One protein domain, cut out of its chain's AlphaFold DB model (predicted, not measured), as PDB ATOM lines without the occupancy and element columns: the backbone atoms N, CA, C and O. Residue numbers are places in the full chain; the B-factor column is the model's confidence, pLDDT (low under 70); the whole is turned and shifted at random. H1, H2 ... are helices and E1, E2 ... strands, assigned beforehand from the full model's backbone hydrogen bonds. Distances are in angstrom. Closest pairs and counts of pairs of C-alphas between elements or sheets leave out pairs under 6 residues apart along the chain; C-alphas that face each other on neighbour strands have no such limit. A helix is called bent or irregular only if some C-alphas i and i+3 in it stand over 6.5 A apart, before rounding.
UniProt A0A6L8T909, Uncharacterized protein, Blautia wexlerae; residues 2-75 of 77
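What this domain is: This is residues 2 to 75 of the 77 residues of an uncharacterized protein of Blautia wexlerae (UniProt A0A6L8T909). Two antiparallel hairpins, E1 with E2 and E3 with E4, join along only part of their length into one twisted sheet, and three short helices, H1, H2 and H3, gather at one side of it and only graze it. The far part of the E3 and E4 hairpin runs on beyond its pairing with E2, and both its strands bend. The printed part has 74 residues, with three named helices and four named strands in the order H1 H2 E1 E2 H3 E3 E4; the sheet's order is E1 E2 E4 E3, all antiparallel, and the class is mixed, helices and strands. The whole is compact, with a radius of gyration of the C-alphas of 12.3 A, and spans 33 by 27 by 19 A.

Where its parts are: In the sheet, E1 is residues 18 to 25, 19.8 A from first to last C-alpha, and E2 is residues 31 to 37, 19.9 A. E3, residues 54 to 63, measures 23.4 A, and E4, residues 66 to 75, measures 23.6 A and ends at C-alpha 75 at (-27.205, 20.425, 44.503). H1 is residues 3 to 9, 10.3 A, beginning at C-alpha 3 at (-34.775, 21.432, 33.768). H2 is residues 12 to 17, 10.0 A, and is irregular: C-alphas 13 and 16 are 7.2 A apart. H3 is residues 43 to 48, 8.9 A, beginning at C-alpha 43 at (-11.857, 14.387, 39.618).

How they stand to each other: In the hairpin of E1 and E2, N 22 and O 34 are 2.9 A apart, within hydrogen-bond range. The inner strands E2 and E4 are antiparallel at 145 degrees, with N 35 and O 74 at 2.8 A; the C-alphas that face each other there lie in residues 33 to 37 and 72 to 75. In the hairpin of E3 and E4, N 61 and O 71 are 2.8 A apart. E3 bends by 59 degrees at residue 58, and E4 by 75 degrees at residue 69. The edge strands E1 and E3 are apart. E2, H3 and E3 form a split strand-helix-strand unit, two strands running the same way with E4 between them in the sheet, and its crossover is right-handed. H1 grazes the sheet with residues 3 to 9, H2 with residues 14 to 17 and H3 with residues 43 to 47. H2 is close to H1 but not clearly touching, the closest C-alphas being those of Leu 7 and Gln 15, 7.6 A apart. H2 is also close to H3 but not clearly touching, the closest C-alphas being those of Thr 13 and Glu 45 at 7.7 A. H1 and H3 are apart. In H3 each O i to N i+4 pair is within hydrogen-bond range, against 2 of 3 in H1 and 0 of 2 in H2, where 2 of 3 O i to N i+3 pairs are.

The domain as a whole: The two C-alphas farthest apart are those of Asp 5 and Tyr 65, 35.0 A. The printed part, residues 2 to 75, has no cut, and each of its six links is tight. The mean pLDDT of the printed part is 91.9, and no printed residue is under 70.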
ATOM      1  N   ASP A   2     -35.616  25.883  35.551       77.19
ATOM      2  CA  ASP A   2     -36.124  24.965  34.522       77.19
ATOM      3  C   ASP A   2     -35.123  23.823  34.278       77.19
ATOM      4  O   ASP A   2     -33.907  24.020  34.359       77.19
ATOM      5  N   THR A   3     -35.616  22.618  33.988       71.88
ATOM      6  CA  THR A   3     -34.775  21.432  33.768       71.88
ATOM      7  C   THR A   3     -33.793  21.624  32.606       71.88
ATOM      8  O   THR A   3     -32.679  21.104  32.660       71.88
ATOM      9  N   MET A   4     -34.167  22.380  31.568       76.00
ATOM     10  CA  MET A   4     -33.307  22.640  30.407       76.00
ATOM     11  C   MET A   4     -32.138  23.558  30.752       76.00
ATOM     12  O   MET A   4     -31.018  23.297  30.313       76.00
ATOM     13  N   ASP A   5     -32.370  24.575  31.582       82.69
ATOM     14  CA  ASP A   5     -31.302  25.438  32.092       82.69
ATOM     15  C   ASP A   5     -30.317  24.619  32.937       82.69
ATOM     16  O   ASP A   5     -29.107  24.844  32.919       82.69
ATOM     17  N   LEU A   6     -30.831  23.619  33.660       83.00
ATOM     18  CA  LEU A   6     -30.040  22.797  34.570       83.00
ATOM     19  C   LEU A   6     -29.083  21.897  33.800       83.00
ATOM     20  O   LEU A   6     -27.903  21.816  34.130       83.00
ATOM     21  N   LEU A   7     -29.568  21.290  32.717       83.94
ATOM     22  CA  LEU A   7     -28.758  20.461  31.826       83.94
ATOM     23  C   LEU A   7     -27.629  21.240  31.136       83.94
ATOM     24  O   LEU A   7     -26.606  20.636  30.816       83.94
ATOM     25  N   GLN A   8     -27.786  22.550  30.923       87.00
ATOM     26  CA  GLN A   8     -26.742  23.390  30.323       87.00
ATOM     27  C   GLN A   8     -25.570  23.667  31.271       87.00
ATOM     28  O   GLN A   8     -24.456  23.885  30.800       87.00
ATOM     29  N   LEU A   9     -25.799  23.646  32.588       88.69
ATOM     30  CA  LEU A   9     -24.736  23.831  33.581       88.69
ATOM     31  C   LEU A   9     -23.905  22.560  33.797       88.69
ATOM     32  O   LEU A   9     -22.763  22.636  34.248       88.69
ATOM     33  N   LEU A  10     -24.476  21.386  33.525       91.19
ATOM     34  CA  LEU A  10     -23.840  20.109  33.828       91.19
ATOM     35  C   LEU A  10     -22.836  19.695  32.746       91.19
ATOM     36  O   LEU A  10     -23.129  19.825  31.554       91.19
ATOM     37  N   PRO A  11     -21.701  19.083  33.132       92.31
ATOM     38  CA  PRO A  11     -20.833  18.402  32.184       92.31
ATOM     39  C   PRO A  11     -21.617  17.389  31.345       92.31
ATOM     40  O   PRO A  11     -22.370  16.571  31.874       92.31
ATOM     41  N   GLN A  12     -21.414  17.392  30.027       91.38
ATOM     42  CA  GLN A  12     -22.086  16.428  29.146       91.38
ATOM     43  C   GLN A  12     -21.770  14.974  29.527       91.38
ATOM     44  O   GLN A  12     -22.615  14.096  29.370       91.38
ATOM     45  N   THR A  13     -20.582  14.728  30.088       92.88
ATOM     46  CA  THR A  13     -20.112  13.394  30.482       92.88
ATOM     47  C   THR A  13     -20.961  12.741  31.570       92.88
ATOM     48  O   THR A  13     -20.959  11.517  31.662       92.88
ATOM     49  N   ILE A  14     -21.699  13.519  32.372       93.25
ATOM     50  CA  ILE A  14     -22.509  12.983  33.476       93.25
ATOM     51  C   ILE A  14     -23.984  12.807  33.113       93.25
ATOM     52  O   ILE A  14     -24.707  12.157  33.861       93.25
ATOM     53  N   GLN A  15     -24.453  13.360  31.988       91.19
ATOM     54  CA  GLN A  15     -25.887  13.405  31.665       91.19
ATOM     55  C   GLN A  15     -26.514  12.011  31.551       91.19
ATOM     56  O   GLN A  15     -27.637  11.797  32.002       91.19
ATOM     57  N   HIS A  16     -25.772  11.048  31.001       91.44
ATOM     58  CA  HIS A  16     -26.221   9.660  30.868       91.44
ATOM     59  C   HIS A  16     -26.259   8.894  32.196       91.44
ATOM     60  O   HIS A  16     -26.881   7.837  32.273       91.44
ATOM     61  N   ASP A  17     -25.615   9.426  33.235       95.25
ATOM     62  CA  ASP A  17     -25.522   8.803  34.551       95.25
ATOM     63  C   ASP A  17     -26.535   9.375  35.552       95.25
ATOM     64  O   ASP A  17     -26.614   8.887  36.680       95.25
ATOM     65  N   ILE A  18     -27.308  10.400  35.174       94.94
ATOM     66  CA  ILE A  18     -28.300  11.018  36.059       94.94
ATOM     67  C   ILE A  18     -29.452  10.044  36.319       94.94
ATOM     68  O   ILE A  18     -30.083   9.534  35.397       94.94
ATOM     69  N   ILE A  19     -29.738   9.812  37.600       94.31
ATOM     70  CA  ILE A  19     -30.854   8.977  38.056       94.31
ATOM     71  C   ILE A  19     -32.105   9.820  38.255       94.31
ATOM     72  O   ILE A  19     -33.183   9.446  37.797       94.31
ATOM     73  N   ASP A  20     -31.975  10.923  38.989       94.12
ATOM     74  CA  ASP A  20     -33.098  11.773  39.352       94.12
ATOM     75  C   ASP A  20     -32.685  13.230  39.552       94.12
ATOM     76  O   ASP A  20     -31.550  13.546  39.927       94.12
ATOM     77  N   PHE A  21     -33.672  14.095  39.325       94.56
ATOM     78  CA  PHE A  21     -33.690  15.492  39.724       94.56
ATOM     79  C   PHE A  21     -34.750  15.642  40.811       94.56
ATOM     80  O   PHE A  21     -35.898  15.228  40.626       94.56
ATOM     81  N   HIS A  22     -34.372  16.220  41.943       94.75
ATOM     82  CA  HIS A  22     -35.278  16.410  43.064       94.75
ATOM     83  C   HIS A  22     -35.221  17.847  43.567       94.75
ATOM     84  O   HIS A  22     -34.237  18.257  44.184       94.75
ATOM     85  N   ASP A  23     -36.291  18.597  43.322       94.88
ATOM     86  CA  ASP A  23     -36.428  19.956  43.835       94.88
ATOM     87  C   ASP A  23     -36.546  19.945  45.358       94.88
ATOM     88  O   ASP A  23     -37.299  19.171  45.956       94.88
ATOM     89  N   CYS A  24     -35.766  20.799  46.003       94.50
ATOM     90  CA  CYS A  24     -35.645  20.856  47.446       94.50
ATOM     91  C   CYS A  24     -35.251  22.260  47.909       94.50
ATOM     92  O   CYS A  24     -34.973  23.156  47.115       94.50
ATOM     93  N   LYS A  25     -35.223  22.444  49.229       95.69
ATOM     94  CA  LYS A  25     -34.768  23.682  49.856       95.69
ATOM     95  C   LYS A  25     -33.531  23.397  50.690       95.69
ATOM     96  O   LYS A  25     -33.548  22.500  51.538       95.69
ATOM     97  N   LEU A  26     -32.459  24.141  50.446       93.81
ATOM     98  CA  LEU A  26     -31.246  24.057  51.250       93.81
ATOM     99  C   LEU A  26     -31.502  24.613  52.658       93.81
ATOM    100  O   LEU A  26     -32.464  25.340  52.906       93.81
ATOM    101  N   LYS A  27     -30.615  24.285  53.606       93.00
ATOM    102  CA  LYS A  27     -30.735  24.739  55.005       93.00
ATOM    103  C   LYS A  27     -30.731  26.263  55.154       93.00
ATOM    104  O   LYS A  27     -31.289  26.769  56.121       93.00
ATOM    105  N   ASP A  28     -30.094  26.969  54.224       92.12
ATOM    106  CA  ASP A  28     -30.039  28.434  54.172       92.12
ATOM    107  C   ASP A  28     -31.277  29.067  53.507       92.12
ATOM    108  O   ASP A  28     -31.373  30.287  53.418       92.12
ATOM    109  N   GLY A  29     -32.244  28.251  53.076       93.88
ATOM    110  CA  GLY A  29     -33.503  28.698  52.491       93.88
ATOM    111  C   GLY A  29     -33.474  28.897  50.978       93.88
ATOM    112  O   GLY A  29     -34.518  29.246  50.428       93.88
ATOM    113  N   ARG A  30     -32.346  28.666  50.296       93.06
ATOM    114  CA  ARG A  30     -32.299  28.704  48.826       93.06
ATOM    115  C   ARG A  30     -33.027  27.502  48.227       93.06
ATOM    116  O   ARG A  30     -32.886  26.382  48.722       93.06
ATOM    117  N   ASP A  31     -33.791  27.745  47.170       93.88
ATOM    118  CA  ASP A  31     -34.365  26.675  46.357       93.88
ATOM    119  C   ASP A  31     -33.249  26.037  45.524       93.88
ATOM    120  O   ASP A  31     -32.387  26.741  45.004       93.88
ATOM    121  N   ALA A  32     -33.234  24.712  45.436       94.38
ATOM    122  CA  ALA A  32     -32.192  23.967  44.747       94.38
ATOM    123  C   ALA A  32     -32.749  22.686  44.134       94.38
ATOM    124  O   ALA A  32     -33.712  22.109  44.641       94.38
ATOM    125  N   THR A  33     -32.074  22.166  43.119       95.62
ATOM    126  CA  THR A  33     -32.358  20.835  42.582       95.62
ATOM    127  C   THR A  33     -31.220  19.899  42.967       95.62
ATOM    128  O   THR A  33     -30.059  20.131  42.623       95.62
ATOM    129  N   ARG A  34     -31.538  18.832  43.706       96.00
ATOM    130  CA  ARG A  34     -30.598  17.743  43.976       96.00
ATOM    131  C   ARG A  34     -30.501  16.852  42.746       96.00
ATOM    132  O   ARG A  34     -31.525  16.408  42.233       96.00
ATOM    133  N   ILE A  35     -29.280  16.542  42.344       95.56
ATOM    134  CA  ILE A  35     -28.975  15.602  41.269       95.56
ATOM    135  C   ILE A  35     -28.294  14.390  41.882       95.56
ATOM    136  O   ILE A  35     -27.322  14.547  42.625       95.56
ATOM    137  N   THR A  36     -28.778  13.193  41.558       96.44
ATOM    138  CA  THR A  36     -28.120  11.933  41.928       96.44
ATOM    139  C   THR A  36     -27.590  11.247  40.680       96.44
ATOM    140  O   THR A  36     -28.307  11.117  39.687       96.44
ATOM    141  N   LEU A  37     -26.356  10.756  40.746       96.38
ATOM    142  CA  LEU A  37     -25.730   9.978  39.682       96.38
ATOM    143  C   LEU A  37     -25.691   8.489  40.028       96.38
ATOM    144  O   LEU A  37     -25.650   8.089  41.193       96.38
ATOM    145  N   SER A  38     -25.674   7.648  39.002       94.44
ATOM    146  CA  SER A  38     -25.531   6.194  39.112       94.44
ATOM    147  C   SER A  38     -24.142   5.743  39.548       94.44
ATOM    148  O   SER A  38     -23.994   4.607  39.999       94.44
ATOM    149  N   ARG A  39     -23.162   6.644  39.463       94.69
ATOM    150  CA  ARG A  39     -21.754   6.418  39.775       94.69
ATOM    151  C   ARG A  39     -21.149   7.587  40.547       94.69
ATOM    152  O   ARG A  39     -21.795   8.603  40.813       94.69
ATOM    153  N   MET A  40     -19.872   7.438  40.863       96.31
ATOM    154  CA  MET A  40     -19.050   8.507  41.403       96.31
ATOM    155  C   MET A  40     -18.595   9.481  40.310       96.31
ATOM    156  O   MET A  40     -18.226   9.064  39.207       96.31
ATOM    157  N   LEU A  41     -18.596  10.777  40.632       95.88
ATOM    158  CA  LEU A  41     -17.968  11.816  39.814       95.88
ATOM    159  C   LEU A  41     -16.452  11.613  39.766       95.88
ATOM    160  O   LEU A  41     -15.814  11.387  40.803       95.88
ATOM    161  N   THR A  42     -15.865  11.768  38.582       95.25
ATOM    162  CA  THR A  42     -14.407  11.791  38.422       95.25
ATOM    163  C   THR A  42     -13.825  13.111  38.931       95.25
ATOM    164  O   THR A  42     -14.526  14.112  39.064       95.25
ATOM    165  N   ALA A  43     -12.520  13.147  39.208       94.31
ATOM    166  CA  ALA A  43     -11.857  14.387  39.618       94.31
ATOM    167  C   ALA A  43     -11.976  15.503  38.560       94.31
ATOM    168  O   ALA A  43     -12.080  16.674  38.917       94.31
ATOM    169  N   GLU A  44     -11.992  15.137  37.276       93.75
ATOM    170  CA  GLU A  44     -12.158  16.069  36.161       93.75
ATOM    171  C   GLU A  44     -13.580  16.641  36.101       93.75
ATOM    172  O   GLU A  44     -13.760  17.846  35.972       93.75
ATOM    173  N   GLU A  45     -14.607  15.817  36.295       94.94
ATOM    174  CA  GLU A  45     -15.993  16.304  36.329       94.94
ATOM    175  C   GLU A  45     -16.224  17.247  37.512       94.94
ATOM    176  O   GLU A  45     -16.850  18.296  37.374       94.94
ATOM    177  N   LYS A  46     -15.642  16.920  38.673       94.44
ATOM    178  CA  LYS A  46     -15.694  17.794  39.849       94.44
ATOM    179  C   LYS A  46     -15.006  19.138  39.606       94.44
ATOM    180  O   LYS A  46     -15.474  20.141  40.134       94.44
ATOM    181  N   SER A  47     -13.909  19.173  38.843       92.00
ATOM    182  CA  SER A  47     -13.203  20.426  38.547       92.00
ATOM    183  C   SER A  47     -13.969  21.300  37.549       92.00
ATOM    184  O   SER A  47     -13.968  22.522  37.691       92.00
ATOM    185  N   GLN A  48     -14.680  20.688  36.597       91.75
ATOM    186  CA  GLN A  48     -15.566  21.384  35.657       91.75
ATOM    187  C   GLN A  48     -16.801  21.980  36.345       91.75
ATOM    188  O   GLN A  48     -17.311  23.008  35.915       91.75
ATOM    189  N   MET A  49     -17.246  21.378  37.446       91.06
ATOM    190  CA  MET A  49     -18.362  21.866  38.261       91.06
ATOM    191  C   MET A  49     -17.916  22.863  39.345       91.06
ATOM    192  O   MET A  49     -18.524  22.960  40.408       91.06
ATOM    193  N   SER A  50     -16.840  23.614  39.117       76.69
ATOM    194  CA  SER A  50     -16.404  24.654  40.050       76.69
ATOM    195  C   SER A  50     -17.188  25.950  39.808       76.69
ATOM    196  O   SER A  50     -17.103  26.564  38.751       76.69
ATOM    197  N   GLY A  51     -17.999  26.370  40.783       80.31
ATOM    198  CA  GLY A  51     -18.805  27.589  40.673       80.31
ATOM    199  C   GLY A  51     -19.813  27.747  41.809       80.31
ATOM    200  O   GLY A  51     -20.055  26.812  42.567       80.31
ATOM    201  N   GLU A  52     -20.411  28.935  41.919       82.75
ATOM    202  CA  GLU A  52     -21.358  29.278  42.997       82.75
ATOM    203  C   GLU A  52     -22.682  28.497  42.924       82.75
ATOM    204  O   GLU A  52     -23.370  28.349  43.935       82.75
ATOM    205  N   HIS A  53     -23.006  27.956  41.745       90.38
ATOM    206  CA  HIS A  53     -24.210  27.164  41.496       90.38
ATOM    207  C   HIS A  53     -24.145  25.757  42.086       90.38
ATOM    208  O   HIS A  53     -25.183  25.162  42.348       90.38
ATOM    209  N   PHE A  54     -22.952  25.198  42.297       94.25
ATOM    210  CA  PHE A  54     -22.811  23.808  42.715       94.25
ATOM    211  C   PHE A  54     -22.500  23.703  44.203       94.25
ATOM    212  O   PHE A  54     -21.497  24.218  44.696       94.25
ATOM    213  N   VAL A  55     -23.333  22.962  44.929       94.38
ATOM    214  CA  VAL A  55     -23.174  22.744  46.369       94.38
ATOM    215  C   VAL A  55     -23.035  21.255  46.654       94.38
ATOM    216  O   VAL A  55     -23.835  20.435  46.209       94.38
ATOM    217  N   GLY A  56     -22.021  20.894  47.445       94.00
ATOM    218  CA  GLY A  56     -21.860  19.523  47.934       94.00
ATOM    219  C   GLY A  56     -21.399  18.515  46.878       94.00
ATOM    220  O   GLY A  56     -21.762  17.354  46.964       94.00
ATOM    221  N   ILE A  57     -20.564  18.913  45.914       94.88
ATOM    222  CA  ILE A  57     -20.034  18.047  44.831       94.88
ATOM    223  C   ILE A  57     -19.334  16.769  45.341       94.88
ATOM    224  O   ILE A  57     -19.213  15.773  44.631       94.88
ATOM    225  N   ASN A  58     -18.861  16.781  46.588       94.75
ATOM    226  CA  ASN A  58     -18.217  15.634  47.228       94.75
ATOM    227  C   ASN A  58     -19.170  14.776  48.070       94.75
ATOM    228  O   ASN A  58     -18.705  13.901  48.797       94.75
ATOM    229  N   CYS A  59     -20.476  15.027  48.020       95.75
ATOM    230  CA  CYS A  59     -21.445  14.226  48.746       95.75
ATOM    231  C   CYS A  59     -21.620  12.843  48.096       95.75
ATOM    232  O   CYS A  59     -21.704  12.700  46.874       95.75
ATOM    233  N   ILE A  60     -21.676  11.821  48.952       95.81
ATOM    234  CA  ILE A  60     -21.764  10.412  48.566       95.81
ATOM    235  C   ILE A  60     -22.986   9.805  49.241       95.81
ATOM    236  O   ILE A  60     -23.171   9.929  50.453       95.81
ATOM    237  N   ALA A  61     -23.838   9.171  48.447       92.69
ATOM    238  CA  ALA A  61     -24.936   8.355  48.919       92.69
ATOM    239  C   ALA A  61     -24.506   6.885  48.928       92.69
ATOM    240  O   ALA A  61     -23.904   6.395  47.972       92.69
ATOM    241  N   HIS A  62     -24.877   6.188  49.999       90.88
ATOM    242  CA  HIS A  62     -24.665   4.754  50.160       90.88
ATOM    243  C   HIS A  62     -26.007   4.048  50.292       90.88
ATOM    244  O   HIS A  62     -26.929   4.541  50.955       90.88
ATOM    245  N   TYR A  63     -26.110   2.855  49.716       86.75
ATOM    246  CA  TYR A  63     -27.253   1.997  49.976       86.75
ATOM    247  C   TYR A  63     -27.168   1.398  51.375       86.75
ATOM    248  O   TYR A  63     -26.150   0.842  51.773       86.75
ATOM    249  N   ARG A  64     -28.294   1.423  52.096       90.50
ATOM    250  CA  ARG A  64     -28.400   0.866  53.454       90.50
ATOM    251  C   ARG A  64     -27.952  -0.597  53.554       90.50
ATOM    252  O   ARG A  64     -27.430  -0.993  54.589       90.50
ATOM    253  N   TYR A  65     -28.199  -1.384  52.508       94.25
ATOM    254  CA  TYR A  65     -27.938  -2.827  52.476       94.25
ATOM    255  C   TYR A  65     -26.852  -3.239  51.468       94.25
ATOM    256  O   TYR A  65     -26.582  -4.425  51.347       94.25
ATOM    257  N   ALA A  66     -26.253  -2.277  50.757       92.56
ATOM    258  CA  ALA A  66     -25.152  -2.485  49.809       92.56
ATOM    259  C   ALA A  66     -24.216  -1.256  49.835       92.56
ATOM    260  O   ALA A  66     -24.156  -0.497  48.862       92.56
ATOM    261  N   PRO A  67     -23.581  -0.958  50.985       90.25
ATOM    262  CA  PRO A  67     -22.805   0.269  51.188       90.25
ATOM    263  C   PRO A  67     -21.591   0.403  50.259       90.25
ATOM    264  O   PRO A  67     -21.113   1.519  50.061       90.25
ATOM    265  N   GLU A  68     -21.125  -0.705  49.680       92.81
ATOM    266  CA  GLU A  68     -20.096  -0.764  48.640       92.81
ATOM    267  C   GLU A  68     -20.523  -0.106  47.321       92.81
ATOM    268  O   GLU A  68     -19.676   0.241  46.500       92.81
ATOM    269  N   ILE A  69     -21.830   0.080  47.108       90.69
ATOM    270  CA  ILE A  69     -22.360   0.810  45.960       90.69
ATOM    271  C   ILE A  69     -22.457   2.288  46.336       90.69
ATOM    272  O   ILE A  69     -23.394   2.721  47.017       90.69
ATOM    273  N   GLU A  70     -21.489   3.062  45.856       94.00
ATOM    274  CA  GLU A  70     -21.403   4.506  46.065       94.00
ATOM    275  C   GLU A  70     -21.991   5.291  44.892       94.00
ATOM    276  O   GLU A  70     -21.793   4.959  43.719       94.00
ATOM    277  N   LYS A  71     -22.696   6.374  45.219       95.19
ATOM    278  CA  LYS A  71     -23.288   7.295  44.248       95.19
ATOM    279  C   LYS A  71     -22.956   8.725  44.601       95.19
ATOM    280  O   LYS A  71     -23.098   9.121  45.756       95.19
ATOM    281  N   SER A  72     -22.573   9.526  43.615       96.88
ATOM    282  CA  SER A  72     -22.474  10.967  43.825       96.88
ATOM    283  C   SER A  72     -23.859  11.600  43.845       96.88
ATOM    284  O   SER A  72     -24.729  11.252  43.047       96.88
ATOM    285  N   TYR A  73     -24.048  12.558  44.744       96.94
ATOM    286  CA  TYR A  73     -25.157  13.497  44.661       96.94
ATOM    287  C   TYR A  73     -24.668  14.898  44.997       96.94
ATOM    288  O   TYR A  73     -23.706  15.061  45.741       96.94
ATOM    289  N   PHE A  74     -25.314  15.912  44.444       96.06
ATOM    290  CA  PHE A  74     -24.994  17.315  44.696       96.06
ATOM    291  C   PHE A  74     -26.222  18.178  44.416       96.06
ATOM    292  O   PHE A  74     -27.266  17.668  44.008       96.06
ATOM    293  N   TYR A  75     -26.112  19.476  44.669       95.06
ATOM    294  CA  TYR A  75     -27.205  20.425  44.503       95.06
ATOM    295  C   TYR A  75     -26.808  21.522  43.526       95.06
ATOM    296  O   TYR A  75     -25.664  21.982  43.554       95.06
TER     297      TYR A  75